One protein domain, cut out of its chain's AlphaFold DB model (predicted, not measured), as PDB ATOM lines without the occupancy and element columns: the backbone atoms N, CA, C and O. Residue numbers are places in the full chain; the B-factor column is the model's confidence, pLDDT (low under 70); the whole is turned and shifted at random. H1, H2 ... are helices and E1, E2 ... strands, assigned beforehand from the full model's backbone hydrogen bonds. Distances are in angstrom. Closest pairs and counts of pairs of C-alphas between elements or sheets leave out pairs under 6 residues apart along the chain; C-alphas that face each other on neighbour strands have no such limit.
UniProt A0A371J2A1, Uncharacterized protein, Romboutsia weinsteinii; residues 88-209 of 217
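What this domain is: This is residues 88 to 209 of the 217 residues of an uncharacterized protein of Romboutsia weinsteinii (UniProt A0A371J2A1). A small two-stranded hairpin, E1 and E2, lies in the middle, with H4 next to E1, H1 and H2 on one side, and the long helix H5 on the other; residues 203 to 209, which include the end of H5, stick out. Long loops fill much of the rest. The printed part has 122 residues, mostly helix by named elements, though these hold only 60 residues, under half; the order is H1 H2 H3 E1 E2 H4 H5, and the sheet is antiparallel. It is compact, with a radius of gyration of the C-alphas of 14.9 A and spans of 44 by 35 by 26 A.

Where its parts are: H1, residues 89 to 100, begins at C-alpha 89 (44.714, -34.890, 41.205) and is 16.2 A long. H2 is residues 124 to 133, 14.2 A, and H3 residues 142 to 145. E1 is residues 154 to 157 and E2 residues 172 to 175. H4 is residues 176 to 181; H5, residues 188 to 207, is 28.9 A long and ends at C-alpha 207 (31.634, -10.167, 43.902).

How they stand to each other: In the hairpin E1 and E2, N 155 and O 174 are 2.8 A apart and N 157 and O 172 2.9 A. The closest C-alphas of E1 and H4, Tyr 154 and Met 176, are 4.9 A apart. H4 and H5 are close but not clearly touching, C-alphas 178 and 195 being closest at 7.6 A, at a shallow tilt of 25 degrees, opposite ways. H1, with residues 89 to 92 alone, and H2 only just touch, with 3 pairs of C-alphas within 8 A, the closest being Trp 92 and Phe 124 at 7.1 A. H3 touches no helix. Every O i to N i+4 pair is within hydrogen-bond range in H2, H4 and H5, 7 of 8 are in H1, and H3 is too short for one.

The domain as a whole: The C-alphas of Thr 102 and Val 208, the two farthest apart, are 45.4 A apart. The printed part has no cut. The links H1 to H2 and E1 to E2 are long. Residue 148, residues 150 to 151 and residues 180 to 209 have pLDDT under 70.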
ATOM      1  N   LEU A  88      43.536 -30.956  42.338       89.88
ATOM      2  CA  LEU A  88      42.784 -31.542  41.236       89.88
ATOM      3  C   LEU A  88      43.136 -33.011  40.962       89.88
ATOM      4  O   LEU A  88      42.348 -33.705  40.323       89.88
ATOM      5  N   TYR A  89      44.240 -33.535  41.503       91.06
ATOM      6  CA  TYR A  89      44.714 -34.890  41.205       91.06
ATOM      7  C   TYR A  89      43.693 -35.965  41.559       91.06
ATOM      8  O   TYR A  89      43.427 -36.859  40.766       91.06
ATOM      9  N   THR A  90      43.053 -35.877  42.730       89.94
ATOM     10  CA  THR A  90      42.001 -36.841  43.099       89.94
ATOM     11  C   THR A  90      40.796 -36.756  42.163       89.94
ATOM     12  O   THR A  90      40.131 -37.761  41.935       89.94
ATOM     13  N   THR A  91      40.483 -35.565  41.653       92.19
ATOM     14  CA  THR A  91      39.357 -35.367  40.735       92.19
ATOM     15  C   THR A  91      39.664 -36.006  39.383       92.19
ATOM     16  O   THR A  91      38.862 -36.801  38.901       92.19
ATOM     17  N   TRP A  92      40.855 -35.749  38.841       95.50
ATOM     18  CA  TRP A  92      41.369 -36.383  37.628       95.50
ATOM     19  C   TRP A  92      41.489 -37.910  37.755       95.50
ATOM     20  O   TRP A  92      41.012 -38.649  36.900       95.50
ATOM     21  N   LEU A  93      42.027 -38.416  38.869       94.69
ATOM     22  CA  LEU A  93      42.129 -39.856  39.109       94.69
ATOM     23  C   LEU A  93      40.745 -40.521  39.116       94.69
ATOM     24  O   LEU A  93      40.535 -41.514  38.427       94.69
ATOM     25  N   ARG A  94      39.775 -39.937  39.834       93.06
ATOM     26  CA  ARG A  94      38.389 -40.438  39.870       93.06
ATOM     27  C   ARG A  94      37.704 -40.369  38.508       93.06
ATOM     28  O   ARG A  94      36.843 -41.203  38.227       93.06
ATOM     29  N   LEU A  95      38.054 -39.374  37.691       95.31
ATOM     30  CA  LEU A  95      37.582 -39.240  36.318       95.31
ATOM     31  C   LEU A  95      38.048 -40.428  35.468       95.31
ATOM     32  O   LEU A  95      37.215 -41.062  34.821       95.31
ATOM     33  N   LEU A  96      39.340 -40.763  35.520       97.38
ATOM     34  CA  LEU A  96      39.909 -41.905  34.801       97.38
ATOM     35  C   LEU A  96      39.396 -43.246  35.345       97.38
ATOM     36  O   LEU A  96      39.014 -44.110  34.560       97.38
ATOM     37  N   ASP A  97      39.323 -43.409  36.669       96.56
ATOM     38  CA  ASP A  97      38.867 -44.647  37.315       96.56
ATOM     39  C   ASP A  97      37.473 -45.061  36.839       96.56
ATOM     40  O   ASP A  97      37.276 -46.177  36.361       96.56
ATOM     41  N   ARG A  98      36.483 -44.164  36.894       95.94
ATOM     42  CA  ARG A  98      35.122 -44.525  36.463       95.94
ATOM     43  C   ARG A  98      35.030 -44.840  34.963       95.94
ATOM     44  O   ARG A  98      34.181 -45.645  34.587       95.94
ATOM     45  N   CYS A  99      35.874 -44.236  34.124       96.88
ATOM     46  CA  CYS A  99      35.838 -44.438  32.671       96.88
ATOM     47  C   CYS A  99      36.617 -45.682  32.218       96.88
ATOM     48  O   CYS A  99      36.212 -46.331  31.259       96.88
ATOM     49  N   TYR A 100      37.705 -46.044  32.901       97.88
ATOM     50  CA  TYR A 100      38.656 -47.037  32.388       97.88
ATOM     51  C   TYR A 100      38.954 -48.202  33.335       97.88
ATOM     52  O   TYR A 100      39.409 -49.253  32.888       97.88
ATOM     53  N   ASN A 101      38.689 -48.065  34.635       97.69
ATOM     54  CA  ASN A 101      38.951 -49.129  35.599       97.69
ATOM     55  C   ASN A 101      37.731 -50.053  35.719       97.69
ATOM     56  O   ASN A 101      36.768 -49.738  36.414       97.69
ATOM     57  N   THR A 102      37.794 -51.228  35.091       97.25
ATOM     58  CA  THR A 102      36.710 -52.232  35.096       97.25
ATOM     59  C   THR A 102      36.332 -52.734  36.492       97.25
ATOM     60  O   THR A 102      35.228 -53.235  36.685       97.25
ATOM     61  N   LYS A 103      37.221 -52.577  37.482       97.38
ATOM     62  CA  LYS A 103      36.978 -52.943  38.888       97.38
ATOM     63  C   LYS A 103      36.330 -51.815  39.696       97.38
ATOM     64  O   LYS A 103      35.956 -52.026  40.848       97.38
ATOM     65  N   HIS A 104      36.211 -50.613  39.135       96.31
ATOM     66  CA  HIS A 104      35.604 -49.483  39.824       96.31
ATOM     67  C   HIS A 104      34.085 -49.679  39.939       96.31
ATOM     68  O   HIS A 104      33.406 -49.986  38.961       96.31
ATOM     69  N   ASN A 105      33.516 -49.433  41.123       96.31
ATOM     70  CA  ASN A 105      32.095 -49.686  41.407       96.31
ATOM     71  C   ASN A 105      31.128 -48.982  40.435       96.31
ATOM     72  O   ASN A 105      30.075 -49.521  40.108       96.31
ATOM     73  N   LYS A 106      31.490 -47.796  39.935       94.56
ATOM     74  CA  LYS A 106      30.700 -47.034  38.954       94.56
ATOM     75  C   LYS A 106      31.019 -47.349  37.490       94.56
ATOM     76  O   LYS A 106      30.367 -46.777  36.628       94.56
ATOM     77  N   TYR A 107      31.969 -48.231  37.175       96.06
ATOM     78  CA  TYR A 107      32.379 -48.496  35.787       96.06
ATOM     79  C   TYR A 107      31.202 -48.869  34.870       96.06
ATOM     80  O   TYR A 107      31.103 -48.378  33.746       96.06
ATOM     81  N   HIS A 108      30.249 -49.650  35.388       95.88
ATOM     82  CA  HIS A 108      29.029 -50.054  34.681       95.88
ATOM     83  C   HIS A 108      28.139 -48.879  34.215       95.88
ATOM     84  O   HIS A 108      27.350 -49.026  33.283       95.88
ATOM     85  N   LEU A 109      28.252 -47.708  34.851       91.94
ATOM     86  CA  LEU A 109      27.524 -46.490  34.474       91.94
ATOM     87  C   LEU A 109      28.289 -45.625  33.472       91.94
ATOM     88  O   LEU A 109      27.671 -44.800  32.807       91.94
ATOM     89  N   TYR A 110      29.607 -45.803  33.377       95.31
ATOM     90  CA  TYR A 110      30.504 -44.946  32.610       95.31
ATOM     91  C   TYR A 110      31.225 -45.761  31.539       95.31
ATOM     92  O   TYR A 110      30.693 -45.912  30.439       95.31
ATOM     93  N   GLY A 111      32.401 -46.313  31.849       96.38
ATOM     94  CA  GLY A 111      33.237 -47.012  30.874       96.38
ATOM     95  C   GLY A 111      32.507 -48.121  30.117       96.38
ATOM     96  O   GLY A 111      32.584 -48.179  28.894       96.38
ATOM     97  N   ALA A 112      31.683 -48.920  30.806       96.81
ATOM     98  CA  ALA A 112      30.895 -49.978  30.166       96.81
ATOM     99  C   ALA A 112      29.843 -49.453  29.164       96.81
ATOM    100  O   ALA A 112      29.394 -50.193  28.294       96.81
ATOM    101  N   LYS A 113      29.444 -48.177  29.268       95.62
ATOM    102  CA  LYS A 113      28.521 -47.494  28.342       95.62
ATOM    103  C   LYS A 113      29.243 -46.692  27.249       95.62
ATOM    104  O   LYS A 113      28.589 -45.982  26.471       95.62
ATOM    105  N   GLY A 114      30.572 -46.797  27.191       95.88
ATOM    106  CA  GLY A 114      31.427 -46.068  26.259       95.88
ATOM    107  C   GLY A 114      31.697 -44.624  26.674       95.88
ATOM    108  O   GLY A 114      31.928 -43.792  25.803       95.88
ATOM    109  N   VAL A 115      31.614 -44.298  27.972       96.38
ATOM    110  CA  VAL A 115      32.028 -42.977  28.462       96.38
ATOM    111  C   VAL A 115      33.546 -42.928  28.612       96.38
ATOM    112  O   VAL A 115      34.123 -43.764  29.306       96.38
ATOM    113  N   THR A 116      34.180 -41.938  27.989       97.12
ATOM    114  CA  THR A 116      35.638 -41.777  27.925       97.12
ATOM    115  C   THR A 116      36.072 -40.371  28.338       97.12
ATOM    116  O   THR A 116      35.257 -39.510  28.664       97.12
ATOM    117  N   VAL A 117      37.383 -40.150  28.353       97.75
ATOM    118  CA  VAL A 117      38.054 -38.868  28.602       97.75
ATOM    119  C   VAL A 117      38.893 -38.546  27.368       97.75
ATOM    120  O   VAL A 117      39.548 -39.465  26.863       97.75
ATOM    121  N   CYS A 118      38.867 -37.300  26.885       97.25
ATOM    122  CA  CYS A 118      39.668 -36.883  25.730       97.25
ATOM    123  C   CYS A 118      41.167 -37.122  25.975       97.25
ATOM    124  O   CYS A 118      41.612 -37.204  27.125       97.25
ATOM    125  N   GLU A 119      41.930 -37.307  24.899       97.06
ATOM    126  CA  GLU A 119      43.336 -37.724  24.979       97.06
ATOM    127  C   GLU A 119      44.203 -36.673  25.675       97.06
ATOM    128  O   GLU A 119      45.096 -37.011  26.452       97.06
ATOM    129  N   GLU A 120      43.878 -35.398  25.491       96.81
ATOM    130  CA  GLU A 120      44.550 -34.265  26.119       96.81
ATOM    131  C   GLU A 120      44.474 -34.372  27.644       96.81
ATOM    132  O   GLU A 120      45.479 -34.195  28.330       96.81
ATOM    133  N   TRP A 121      43.314 -34.759  28.181       97.25
ATOM    134  CA  TRP A 121      43.085 -34.940  29.619       97.25
ATOM    135  C   TRP A 121      43.638 -36.262  30.167       97.25
ATOM    136  O   TRP A 121      43.523 -36.528  31.368       97.25
ATOM    137  N   HIS A 122      44.284 -37.098  29.343       97.31
ATOM    138  CA  HIS A 122      45.135 -38.183  29.860       97.31
ATOM    139  C   HIS A 122      46.431 -37.615  30.449       97.31
ATOM    140  O   HIS A 122      47.024 -38.252  31.321       97.31
ATOM    141  N   SER A 123      46.839 -36.409  30.043       95.62
ATOM    142  CA  SER A 123      47.850 -35.616  30.737       95.62
ATOM    143  C   SER A 123      47.226 -34.915  31.942       95.62
ATOM    144  O   SER A 123      46.303 -34.109  31.799       95.62
ATOM    145  N   PHE A 124      47.742 -35.179  33.143       94.94
ATOM    146  CA  PHE A 124      47.298 -34.456  34.332       94.94
ATOM    147  C   PHE A 124      47.589 -32.954  34.222       94.94
ATOM    148  O   PHE A 124      46.783 -32.152  34.689       94.94
ATOM    149  N   SER A 125      48.703 -32.564  33.596       92.81
ATOM    150  CA  SER A 125      49.041 -31.152  33.454       92.81
ATOM    151  C   SER A 125      48.087 -30.388  32.546       92.81
ATOM    152  O   SER A 125      47.650 -29.307  32.928       92.81
ATOM    153  N   ASN A 126      47.680 -30.982  31.423       95.06
ATOM    154  CA  ASN A 126      46.684 -30.381  30.535       95.06
ATOM    155  C   ASN A 126      45.326 -30.299  31.235       95.06
ATOM    156  O   ASN A 126      44.694 -29.254  31.222       95.06
ATOM    157  N   PHE A 127      44.918 -31.366  31.937       95.62
ATOM    158  CA  PHE A 127      43.686 -31.342  32.725       95.62
ATOM    159  C   PHE A 127      43.674 -30.191  33.740       95.62
ATOM    160  O   PHE A 127      42.667 -29.510  33.888       95.62
ATOM    161  N   VAL A 128      44.773 -29.967  34.464       92.25
ATOM    162  CA  VAL A 128      44.868 -28.831  35.391       92.25
ATOM    163  C   VAL A 128      44.803 -27.511  34.639       92.25
ATOM    164  O   VAL A 128      44.021 -26.662  35.050       92.25
ATOM    165  N   TYR A 129      45.595 -27.351  33.576       91.75
ATOM    166  CA  TYR A 129      45.642 -26.126  32.780       91.75
ATOM    167  C   TYR A 129      44.237 -25.728  32.317       91.75
ATOM    168  O   TYR A 129      43.761 -24.654  32.690       91.75
ATOM    169  N   ASP A 130      43.534 -26.645  31.650       93.75
ATOM    170  CA  ASP A 130      42.186 -26.411  31.139       93.75
ATOM    171  C   ASP A 130      41.227 -26.100  32.290       93.75
ATOM    172  O   ASP A 130      40.609 -25.040  32.308       93.75
ATOM    173  N   ILE A 131      41.169 -26.940  33.334       92.12
ATOM    174  CA  ILE A 131      40.274 -26.702  34.478       92.12
ATOM    175  C   ILE A 131      40.534 -25.347  35.134       92.12
ATOM    176  O   ILE A 131      39.580 -24.685  35.520       92.12
ATOM    177  N   THR A 132      41.788 -24.918  35.276       87.75
ATOM    178  CA  THR A 132      42.104 -23.604  35.859       87.75
ATOM    179  C   THR A 132      41.759 -22.434  34.938       87.75
ATOM    180  O   THR A 132      41.514 -21.338  35.439       87.75
ATOM    181  N   GLY A 133      41.710 -22.656  33.621       86.88
ATOM    182  CA  GLY A 133      41.244 -21.682  32.632       86.88
ATOM    183  C   GLY A 133      39.720 -21.636  32.474       86.88
ATOM    184  O   GLY A 133      39.176 -20.615  32.052       86.88
ATOM    185  N   MET A 134      39.018 -22.709  32.845       87.69
ATOM    186  CA  MET A 134      37.565 -22.809  32.728       87.69
ATOM    187  C   MET A 134      36.818 -21.898  33.707       87.69
ATOM    188  O   MET A 134      37.221 -21.665  34.850       87.69
ATOM    189  N   TYR A 135      35.630 -21.460  33.283       80.81
ATOM    190  CA  TYR A 135      34.685 -20.783  34.163       80.81
ATOM    191  C   TYR A 135      34.333 -21.668  35.371       80.81
ATOM    192  O   TYR A 135      33.966 -22.834  35.208       80.81
ATOM    193  N   ASN A 136      34.440 -21.107  36.581       81.31
ATOM    194  CA  ASN A 136      34.271 -21.800  37.867       81.31
ATOM    195  C   ASN A 136      35.278 -22.937  38.144       81.31
ATOM    196  O   ASN A 136      35.059 -23.755  39.041       81.31
ATOM    197  N   GLY A 137      36.389 -22.985  37.405       85.06
ATOM    198  CA  GLY A 137      37.489 -23.935  37.575       85.06
ATOM    199  C   GLY A 137      37.987 -24.089  39.007       85.06
ATOM    200  O   GLY A 137      38.123 -25.198  39.538       85.06
ATOM    201  N   ASP A 138      38.213 -22.950  39.653       81.88
ATOM    202  CA  ASP A 138      38.726 -22.836  41.013       81.88
ATOM    203  C   ASP A 138      37.793 -23.478  42.050       81.88
ATOM    204  O   ASP A 138      38.244 -24.161  42.981       81.88
ATOM    205  N   LEU A 139      36.479 -23.362  41.836       85.50
ATOM    206  CA  LEU A 139      35.442 -23.897  42.723       85.50
ATOM    207  C   LEU A 139      35.539 -25.425  42.885       85.50
ATOM    208  O   LEU A 139      35.164 -25.980  43.924       85.50
ATOM    209  N   LEU A 140      36.103 -26.127  41.896       85.88
ATOM    210  CA  LEU A 140      36.275 -27.583  41.915       85.88
ATOM    211  C   LEU A 140      37.257 -28.062  42.998       85.88
ATOM    212  O   LEU A 140      37.226 -29.234  43.395       85.88
ATOM    213  N   TYR A 141      38.128 -27.179  43.492       83.94
ATOM    214  CA  TYR A 141      39.158 -27.530  44.468       83.94
ATOM    215  C   TYR A 141      39.254 -26.602  45.685       83.94
ATOM    216  O   TYR A 141      40.043 -26.902  46.582       83.94
ATOM    217  N   GLN A 142      38.406 -25.574  45.802       81.00
ATOM    218  CA  GLN A 142      38.339 -24.698  46.983       81.00
ATOM    219  C   GLN A 142      38.241 -25.466  48.311       81.00
ATOM    220  O   GLN A 142      39.011 -25.223  49.238       81.00
ATOM    221  N   SER A 143      37.364 -26.474  48.383       73.88
ATOM    222  CA  SER A 143      37.199 -27.297  49.597       73.88
ATOM    223  C   SER A 143      38.443 -28.087  50.022       73.88
ATOM    224  O   SER A 143      38.463 -28.646  51.116       73.88
ATOM    225  N   LYS A 144      39.457 -28.177  49.155       76.00
ATOM    226  CA  LYS A 144      40.722 -28.873  49.417       76.00
ATOM    227  C   LYS A 144      41.855 -27.927  49.806       76.00
ATOM    228  O   LYS A 144      42.872 -28.407  50.290       76.00
ATOM    229  N   ILE A 145      41.700 -26.627  49.551       76.69
ATOM    230  CA  ILE A 145      42.716 -25.606  49.843       76.69
ATOM    231  C   ILE A 145      42.313 -24.717  51.024       76.69
ATOM    232  O   ILE A 145      43.184 -24.227  51.732       76.69
ATOM    233  N   ILE A 146      41.010 -24.520  51.254       72.75
ATOM    234  CA  ILE A 146      40.496 -23.682  52.341       72.75
ATOM    235  C   ILE A 146      40.251 -24.556  53.573       72.75
ATOM    236  O   ILE A 146      39.409 -25.458  53.558       72.75
ATOM    237  N   GLU A 147      40.972 -24.274  54.655       76.19
ATOM    238  CA  GLU A 147      40.742 -24.917  55.948       76.19
ATOM    239  C   GLU A 147      39.330 -24.595  56.464       76.19
ATOM    240  O   GLU A 147      38.842 -23.474  56.327       76.19
ATOM    241  N   ASN A 148      38.649 -25.583  57.051       69.88
ATOM    242  CA  ASN A 148      37.278 -25.440  57.555       69.88
ATOM    243  C   ASN A 148      36.256 -24.955  56.504       69.88
ATOM    244  O   ASN A 148      35.261 -24.322  56.858       69.88
ATOM    245  N   TYR A 149      36.465 -25.265  55.218       72.25
ATOM    246  CA  TYR A 149      35.542 -24.889  54.145       72.25
ATOM    247  C   TYR A 149      34.107 -25.379  54.407       72.25
ATOM    248  O   TYR A 149      33.827 -26.581  54.394       72.25
ATOM    249  N   LYS A 150      33.180 -24.431  54.598       69.94
ATOM    250  CA  LYS A 150      31.729 -24.668  54.762       69.94
ATOM    251  C   LYS A 150      30.918 -24.356  53.496       69.94
ATOM    252  O   LYS A 150      29.691 -24.401  53.533       69.94
ATOM    253  N   GLY A 151      31.600 -24.024  52.400       67.81
ATOM    254  CA  GLY A 151      30.981 -23.662  51.130       67.81
ATOM    255  C   GLY A 151      30.445 -24.857  50.340       67.81
ATOM    256  O   GLY A 151      30.501 -26.021  50.757       67.81
ATOM    257  N   ILE A 152      29.913 -24.555  49.162       72.62
ATOM    258  CA  ILE A 152      29.340 -25.539  48.248       72.62
ATOM    259  C   ILE A 152      30.468 -26.342  47.591       72.62
ATOM    260  O   ILE A 152      31.464 -25.806  47.128       72.62
ATOM    261  N   LYS A 153      30.326 -27.669  47.546       80.62
ATOM    262  CA  LYS A 153      31.253 -28.529  46.795       80.62
ATOM    263  C   LYS A 153      30.818 -28.586  45.340       80.62
ATOM    264  O   LYS A 153      29.631 -28.783  45.100       80.62
ATOM    265  N   TYR A 154      31.762 -28.521  44.407       85.44
ATOM    266  CA  TYR A 154      31.502 -28.613  42.968       85.44
ATOM    267  C   TYR A 154      31.975 -29.950  42.400       85.44
ATOM    268  O   TYR A 154      32.782 -30.662  43.007       85.44
ATOM    269  N   ALA A 155      31.440 -30.312  41.239       87.44
ATOM    270  CA  ALA A 155      31.774 -31.523  40.510       87.44
ATOM    271  C   ALA A 155      31.831 -31.251  39.001       87.44
ATOM    272  O   ALA A 155      31.138 -30.372  38.494       87.44
ATOM    273  N   LEU A 156      32.622 -32.066  38.297       89.56
ATOM    274  CA  LEU A 156      32.577 -32.160  36.839       89.56
ATOM    275  C   LEU A 156      31.320 -32.922  36.429       89.56
ATOM    276  O   LEU A 156      31.249 -34.148  36.614       89.56
ATOM    277  N   ASP A 157      30.353 -32.195  35.886       84.94
ATOM    278  CA  ASP A 157      29.170 -32.751  35.253       84.94
ATOM    279  C   ASP A 157      29.363 -32.838  33.746       84.94
ATOM    280  O   ASP A 157      29.825 -31.911  33.095       84.94
ATOM    281  N   LYS A 158      28.982 -33.983  33.211       82.19
ATOM    282  CA  LYS A 158      29.003 -34.301  31.789       82.19
ATOM    283  C   LYS A 158      27.584 -34.503  31.260       82.19
ATOM    284  O   LYS A 158      27.328 -34.357  30.067       82.19
ATOM    285  N   ASP A 159      26.665 -34.883  32.137       77.62
ATOM    286  CA  ASP A 159      25.360 -35.382  31.735       77.62
ATOM    287  C   ASP A 159      24.476 -34.239  31.216       77.62
ATOM    288  O   ASP A 159      23.574 -34.475  30.414       77.62
ATOM    289  N   SER A 160      24.770 -32.987  31.585       73.19
ATOM    290  CA  SER A 160      24.126 -31.801  31.004       73.19
ATOM    291  C   SER A 160      24.396 -31.583  29.513       73.19
ATOM    292  O   SER A 160      23.591 -30.917  28.868       73.19
ATOM    293  N   THR A 161      25.474 -32.130  28.941       73.31
ATOM    294  CA  THR A 161      25.801 -31.963  27.511       73.31
ATOM    295  C   THR A 161      25.431 -33.179  26.662       73.31
ATOM    296  O   THR A 161      25.606 -33.149  25.446       73.31
ATOM    297  N   LYS A 162      24.940 -34.271  27.277       79.31
ATOM    298  CA  LYS A 162      24.619 -35.568  26.631       79.31
ATOM    299  C   LYS A 162      25.779 -36.219  25.859       79.31
ATOM    300  O   LYS A 162      25.588 -37.246  25.208       79.31
ATOM    301  N   SER A 163      26.986 -35.664  25.939       87.25
ATOM    302  CA  SER A 163      28.180 -36.237  25.323       87.25
ATOM    303  C   SER A 163      28.490 -37.607  25.946       87.25
ATOM    304  O   SER A 163      28.047 -37.910  27.056       87.25
ATOM    305  N   LYS A 164      29.382 -38.398  25.333       92.81
ATOM    306  CA  LYS A 164      30.065 -39.552  25.968       92.81
ATOM    307  C   LYS A 164      31.549 -39.331  26.285       92.81
ATOM    308  O   LYS A 164      32.145 -40.148  26.964       92.81
ATOM    309  N   ILE A 165      32.106 -38.175  25.943       94.81
ATOM    310  CA  ILE A 165      33.497 -37.806  26.239       94.81
ATOM    311  C   ILE A 165      33.546 -36.754  27.356       94.81
ATOM    312  O   ILE A 165      32.690 -35.878  27.390       94.81
ATOM    313  N   TYR A 166      34.473 -36.865  28.302       95.00
ATOM    314  CA  TYR A 166      34.869 -35.766  29.184       95.00
ATOM    315  C   TYR A 166      35.980 -34.963  28.502       95.00
ATOM    316  O   TYR A 166      37.048 -35.516  28.242       95.00
ATOM    317  N   SER A 167      35.715 -33.693  28.229       94.88
ATOM    318  CA  SER A 167      36.628 -32.692  27.668       94.88
ATOM    319  C   SER A 167      36.190 -31.300  28.124       94.88
ATOM    320  O   SER A 167      35.081 -31.159  28.649       94.88
ATOM    321  N   GLU A 168      37.011 -30.281  27.882       91.88
ATOM    322  CA  GLU A 168      36.668 -28.880  28.158       91.88
ATOM    323  C   GLU A 168      35.295 -28.491  27.572       91.88
ATOM    324  O   GLU A 168      34.430 -28.000  28.294       91.88
ATOM    325  N   ASP A 169      35.034 -28.842  26.310       89.75
ATOM    326  CA  ASP A 169      33.791 -28.484  25.601       89.75
ATOM    327  C   ASP A 169      32.541 -29.244  26.060       89.75
ATOM    328  O   ASP A 169      31.409 -28.897  25.718       89.75
ATOM    329  N   THR A 170      32.723 -30.352  26.773       90.50
ATOM    330  CA  THR A 170      31.641 -31.313  27.039       90.50
ATOM    331  C   THR A 170      31.268 -31.402  28.506       90.50
ATOM    332  O   THR A 170      30.372 -32.177  28.858       90.50
ATOM    333  N   ILE A 171      31.917 -30.622  29.368       91.00
ATOM    334  CA  ILE A 171      31.648 -30.625  30.802       91.00
ATOM    335  C   ILE A 171      31.185 -29.262  31.286       91.00
ATOM    336  O   ILE A 171      31.426 -28.225  30.677       91.00
ATOM    337  N   LYS A 172      30.532 -29.273  32.443       88.06
ATOM    338  CA  LYS A 172      30.253 -28.090  33.246       88.06
ATOM    339  C   LYS A 172      30.752 -28.323  34.664       88.06
ATOM    340  O   LYS A 172      30.677 -29.437  35.189       88.06
ATOM    341  N   ILE A 173      31.234 -27.264  35.304       87.31
ATOM    342  CA  ILE A 173      31.571 -27.283  36.727       87.31
ATOM    343  C   ILE A 173      30.361 -26.760  37.488       87.31
ATOM    344  O   ILE A 173      30.032 -25.578  37.418       87.31
ATOM    345  N   ILE A 174      29.673 -27.662  38.188       82.31
ATOM    346  CA  ILE A 174      28.413 -27.350  38.872       82.31
ATOM    347  C   ILE A 174      28.433 -27.826  40.328       82.31
ATOM    348  O   ILE A 174      29.127 -28.798  40.653       82.31
ATOM    349  N   PRO A 175      27.644 -27.201  41.218       82.75
ATOM    350  CA  PRO A 175      27.429 -27.684  42.574       82.75
ATOM    351  C   PRO A 175      27.077 -29.173  42.630       82.75
ATOM    352  O   PRO A 175      26.197 -29.666  41.929       82.75
ATOM    353  N   MET A 176      27.711 -29.912  43.533       79.44
ATOM    354  CA  MET A 176      27.535 -31.353  43.695       79.44
ATOM    355  C   MET A 176      26.094 -31.712  44.073       79.44
ATOM    356  O   MET A 176      25.601 -32.738  43.623       79.44
ATOM    357  N   LYS A 177      25.408 -30.856  44.848       72.31
ATOM    358  CA  LYS A 177      23.981 -31.026  45.179       72.31
ATOM    359  C   LYS A 177      23.109 -30.991  43.926       72.31
ATOM    360  O   LYS A 177      22.237 -31.841  43.777       72.31
ATOM    361  N   ILE A 178      23.392 -30.049  43.026       71.50
ATOM    362  CA  ILE A 178      22.749 -29.962  41.718       71.50
ATOM    363  C   ILE A 178      23.108 -31.217  40.925       71.50
ATOM    364  O   ILE A 178      22.212 -31.954  40.548       71.50
ATOM    365  N   ASN A 179      24.391 -31.550  40.780       74.06
ATOM    366  CA  ASN A 179      24.832 -32.746  40.060       74.06
ATOM    367  C   ASN A 179      24.121 -34.033  40.536       74.06
ATOM    368  O   ASN A 179      23.685 -34.828  39.717       74.06
ATOM    369  N   SER A 180      23.922 -34.208  41.851       68.12
ATOM    370  CA  SER A 180      23.169 -35.338  42.419       68.12
ATOM    371  C   SER A 180      21.643 -35.234  42.289       68.12
ATOM    372  O   SER A 180      20.970 -36.255  42.188       68.12
ATOM    373  N   GLY A 181      21.076 -34.025  42.335       59.91
ATOM    374  CA  GLY A 181      19.626 -33.792  42.296       59.91
ATOM    375  C   GLY A 181      19.064 -33.736  40.875       59.91
ATOM    376  O   GLY A 181      17.950 -34.188  40.621       59.91
ATOM    377  N   LEU A 182      19.866 -33.267  39.923       55.62
ATOM    378  CA  LEU A 182      19.579 -33.241  38.492       55.62
ATOM    379  C   LEU A 182      19.433 -34.623  37.865       55.62
ATOM    380  O   LEU A 182      18.886 -34.722  36.768       55.62
ATOM    381  N   CYS A 183      19.920 -35.674  38.525       51.88
ATOM    382  CA  CYS A 183      19.654 -37.048  38.115       51.88
ATOM    383  C   CYS A 183      18.153 -37.385  38.209       51.88
ATOM    384  O   CYS A 183      17.682 -38.255  37.483       51.88
ATOM    385  N   ASN A 184      17.409 -36.692  39.085       49.91
ATOM    386  CA  ASN A 184      15.994 -36.957  39.368       49.91
ATOM    387  C   ASN A 184      15.031 -35.978  38.671       49.91
ATOM    388  O   ASN A 184      13.828 -36.236  38.628       49.91
ATOM    389  N   ILE A 185      15.531 -34.865  38.125       58.12
ATOM    390  CA  ILE A 185      14.719 -33.891  37.384       58.12
ATOM    391  C   ILE A 185      14.674 -34.327  35.917       58.12
ATOM    392  O   ILE A 185      15.675 -34.245  35.210       58.12
ATOM    393  N   LYS A 186      13.507 -34.816  35.476       55.34
ATOM    394  CA  LYS A 186      13.286 -35.300  34.100       55.34
ATOM    395  C   LYS A 186      13.122 -34.172  33.070       55.34
ATOM    396  O   LYS A 186      13.298 -34.421  31.886       55.34
ATOM    397  N   ASP A 187      12.771 -32.969  33.522       67.56
ATOM    398  CA  ASP A 187      12.537 -31.798  32.672       67.56
ATOM    399  C   ASP A 187      13.841 -31.016  32.435       67.56
ATOM    400  O   ASP A 187      14.453 -30.499  33.375       67.56
ATOM    401  N   GLU A 188      14.276 -30.949  31.175       57.34
ATOM    402  CA  GLU A 188      15.542 -30.320  30.781       57.34
ATOM    403  C   GLU A 188      15.509 -28.783  30.821       57.34
ATOM    404  O   GLU A 188      16.543 -28.162  31.094       57.34
ATOM    405  N   GLY A 189      14.342 -28.164  30.610       60.84
ATOM    406  CA  GLY A 189      14.181 -26.709  30.665       60.84
ATOM    407  C   GLY A 189      14.322 -26.210  32.097       60.84
ATOM    408  O   GLY A 189      15.192 -25.393  32.401       60.84
ATOM    409  N   ARG A 190      13.582 -26.835  33.016       62.72
ATOM    410  CA  ARG A 190      13.631 -26.515  34.451       62.72
ATOM    411  C   ARG A 190      15.003 -26.775  35.072       62.72
ATOM    412  O   ARG A 190      15.451 -26.056  35.962       62.72
ATOM    413  N   LYS A 191      15.685 -27.822  34.608       60.88
ATOM    414  CA  LYS A 191      17.066 -28.148  34.986       60.88
ATOM    415  C   LYS A 191      18.042 -27.032  34.604       60.88
ATOM    416  O   LYS A 191      18.939 -26.730  35.388       60.88
ATOM    417  N   SER A 192      17.850 -26.426  33.435       59.19
ATOM    418  CA  SER A 192      18.684 -25.330  32.934       59.19
ATOM    419  C   SER A 192      18.418 -24.016  33.677       59.19
ATOM    420  O   SER A 192      19.373 -23.334  34.037       59.19
ATOM    421  N   GLU A 193      17.158 -23.710  33.999       65.88
ATOM    422  CA  GLU A 193      16.774 -22.533  34.801       65.88
ATOM    423  C   GLU A 193      17.380 -22.572  36.212       65.88
ATOM    424  O   GLU A 193      18.068 -21.642  36.618       65.88
ATOM    425  N   ILE A 194      17.235 -23.694  36.929       63.41
ATOM    426  CA  ILE A 194      17.788 -23.850  38.290       63.41
ATOM    427  C   ILE A 194      19.319 -23.731  38.295       63.41
ATOM    428  O   ILE A 194      19.900 -23.193  39.239       63.41
ATOM    429  N   MET A 195      19.992 -24.252  37.261       60.22
ATOM    430  CA  MET A 195      21.439 -24.075  37.116       60.22
ATOM    431  C   MET A 195      21.800 -22.595  36.976       60.22
ATOM    432  O   MET A 195      22.729 -22.140  37.643       60.22
ATOM    433  N   GLN A 196      21.083 -21.867  36.121       62.78
ATOM    434  CA  GLN A 196      21.352 -20.460  35.849       62.78
ATOM    435  C   GLN A 196      21.130 -19.596  37.099       62.78
ATOM    436  O   GLN A 196      22.014 -18.824  37.467       62.78
ATOM    437  N   ASP A 197      20.041 -19.832  37.834       64.12
ATOM    438  CA  ASP A 197      19.724 -19.116  39.078       64.12
ATOM    439  C   ASP A 197      20.785 -19.308  40.168       64.12
ATOM    440  O   ASP A 197      21.102 -18.379  40.916       64.12
ATOM    441  N   ILE A 198      21.352 -20.512  40.294       62.59
ATOM    442  CA  ILE A 198      22.390 -20.779  41.298       62.59
ATOM    443  C   ILE A 198      23.705 -20.105  40.903       62.59
ATOM    444  O   ILE A 198      24.346 -19.483  41.750       62.59
ATOM    445  N   LEU A 199      24.071 -20.162  39.620       59.34
ATOM    446  CA  LEU A 199      25.258 -19.478  39.104       59.34
ATOM    447  C   LEU A 199      25.164 -17.958  39.288       59.34
ATOM    448  O   LEU A 199      26.146 -17.322  39.670       59.34
ATOM    449  N   ASP A 200      23.993 -17.372  39.052       62.97
ATOM    450  CA  ASP A 200      23.800 -15.927  39.169       62.97
ATOM    451  C   ASP A 200      23.745 -15.460  40.636       62.97
ATOM    452  O   ASP A 200      24.319 -14.418  40.967       62.97
ATOM    453  N   ASN A 201      23.192 -16.265  41.550       57.00
ATOM    454  CA  ASN A 201      23.241 -15.981  42.991       57.00
ATOM    455  C   ASN A 201      24.657 -16.103  43.586       57.00
ATOM    456  O   ASN A 201      25.025 -15.325  44.470       57.00
ATOM    457  N   GLU A 202      25.478 -17.034  43.095       57.12
ATOM    458  CA  GLU A 202      26.871 -17.195  43.539       57.12
ATOM    459  C   GLU A 202      27.788 -16.074  43.018       57.12
ATOM    460  O   GLU A 202      28.678 -15.620  43.744       57.12
ATOM    461  N   LYS A 203      27.545 -15.546  41.806       52.16
ATOM    462  CA  LYS A 203      28.222 -14.328  41.311       52.16
ATOM    463  C   LYS A 203      27.973 -13.137  42.234       52.16
ATOM    464  O   LYS A 203      28.908 -12.391  42.525       52.16
ATOM    465  N   ALA A 204      26.740 -12.979  42.715       45.41
ATOM    466  CA  ALA A 204      26.381 -11.900  43.632       45.41
ATOM    467  C   ALA A 204      27.096 -12.025  44.988       45.41
ATOM    468  O   ALA A 204      27.449 -11.012  45.583       45.41
ATOM    469  N   THR A 205      27.374 -13.245  45.460       42.09
ATOM    470  CA  THR A 205      28.083 -13.468  46.734       42.09
ATOM    471  C   THR A 205      29.602 -13.348  46.596       42.09
ATOM    472  O   THR A 205      30.242 -12.746  47.454       42.09
ATOM    473  N   ASN A 206      30.193 -13.843  45.504       40.41
ATOM    474  CA  ASN A 206      31.644 -13.779  45.287       40.41
ATOM    475  C   ASN A 206      32.140 -12.396  44.825       40.41
ATOM    476  O   ASN A 206      33.297 -12.056  45.074       40.41
ATOM    477  N   TRP A 207      31.288 -11.562  44.214       33.03
ATOM    478  CA  TRP A 207      31.634 -10.167  43.902       33.03
ATOM    479  C   TRP A 207      31.792  -9.300  45.165       33.03
ATOM    480  O   TRP A 207      32.618  -8.390  45.189       33.03
ATOM    481  N   VAL A 208      31.087  -9.636  46.250       31.23
ATOM    482  CA  VAL A 208      31.184  -8.937  47.546       31.23
ATOM    483  C   VAL A 208      32.510  -9.234  48.271       31.23
ATOM    484  O   VAL A 208      32.919  -8.467  49.138       31.23
ATOM    485  N   CYS A 209      33.238 -10.291  47.892       34.19
ATOM    486  CA  CYS A 209      34.489 -10.706  48.545       34.19
ATOM    487  C   CYS A 209      35.762 -10.429  47.723       34.19
ATOM    488  O   CYS A 209      36.799 -11.045  47.968       34.19
TER     489      CYS A 209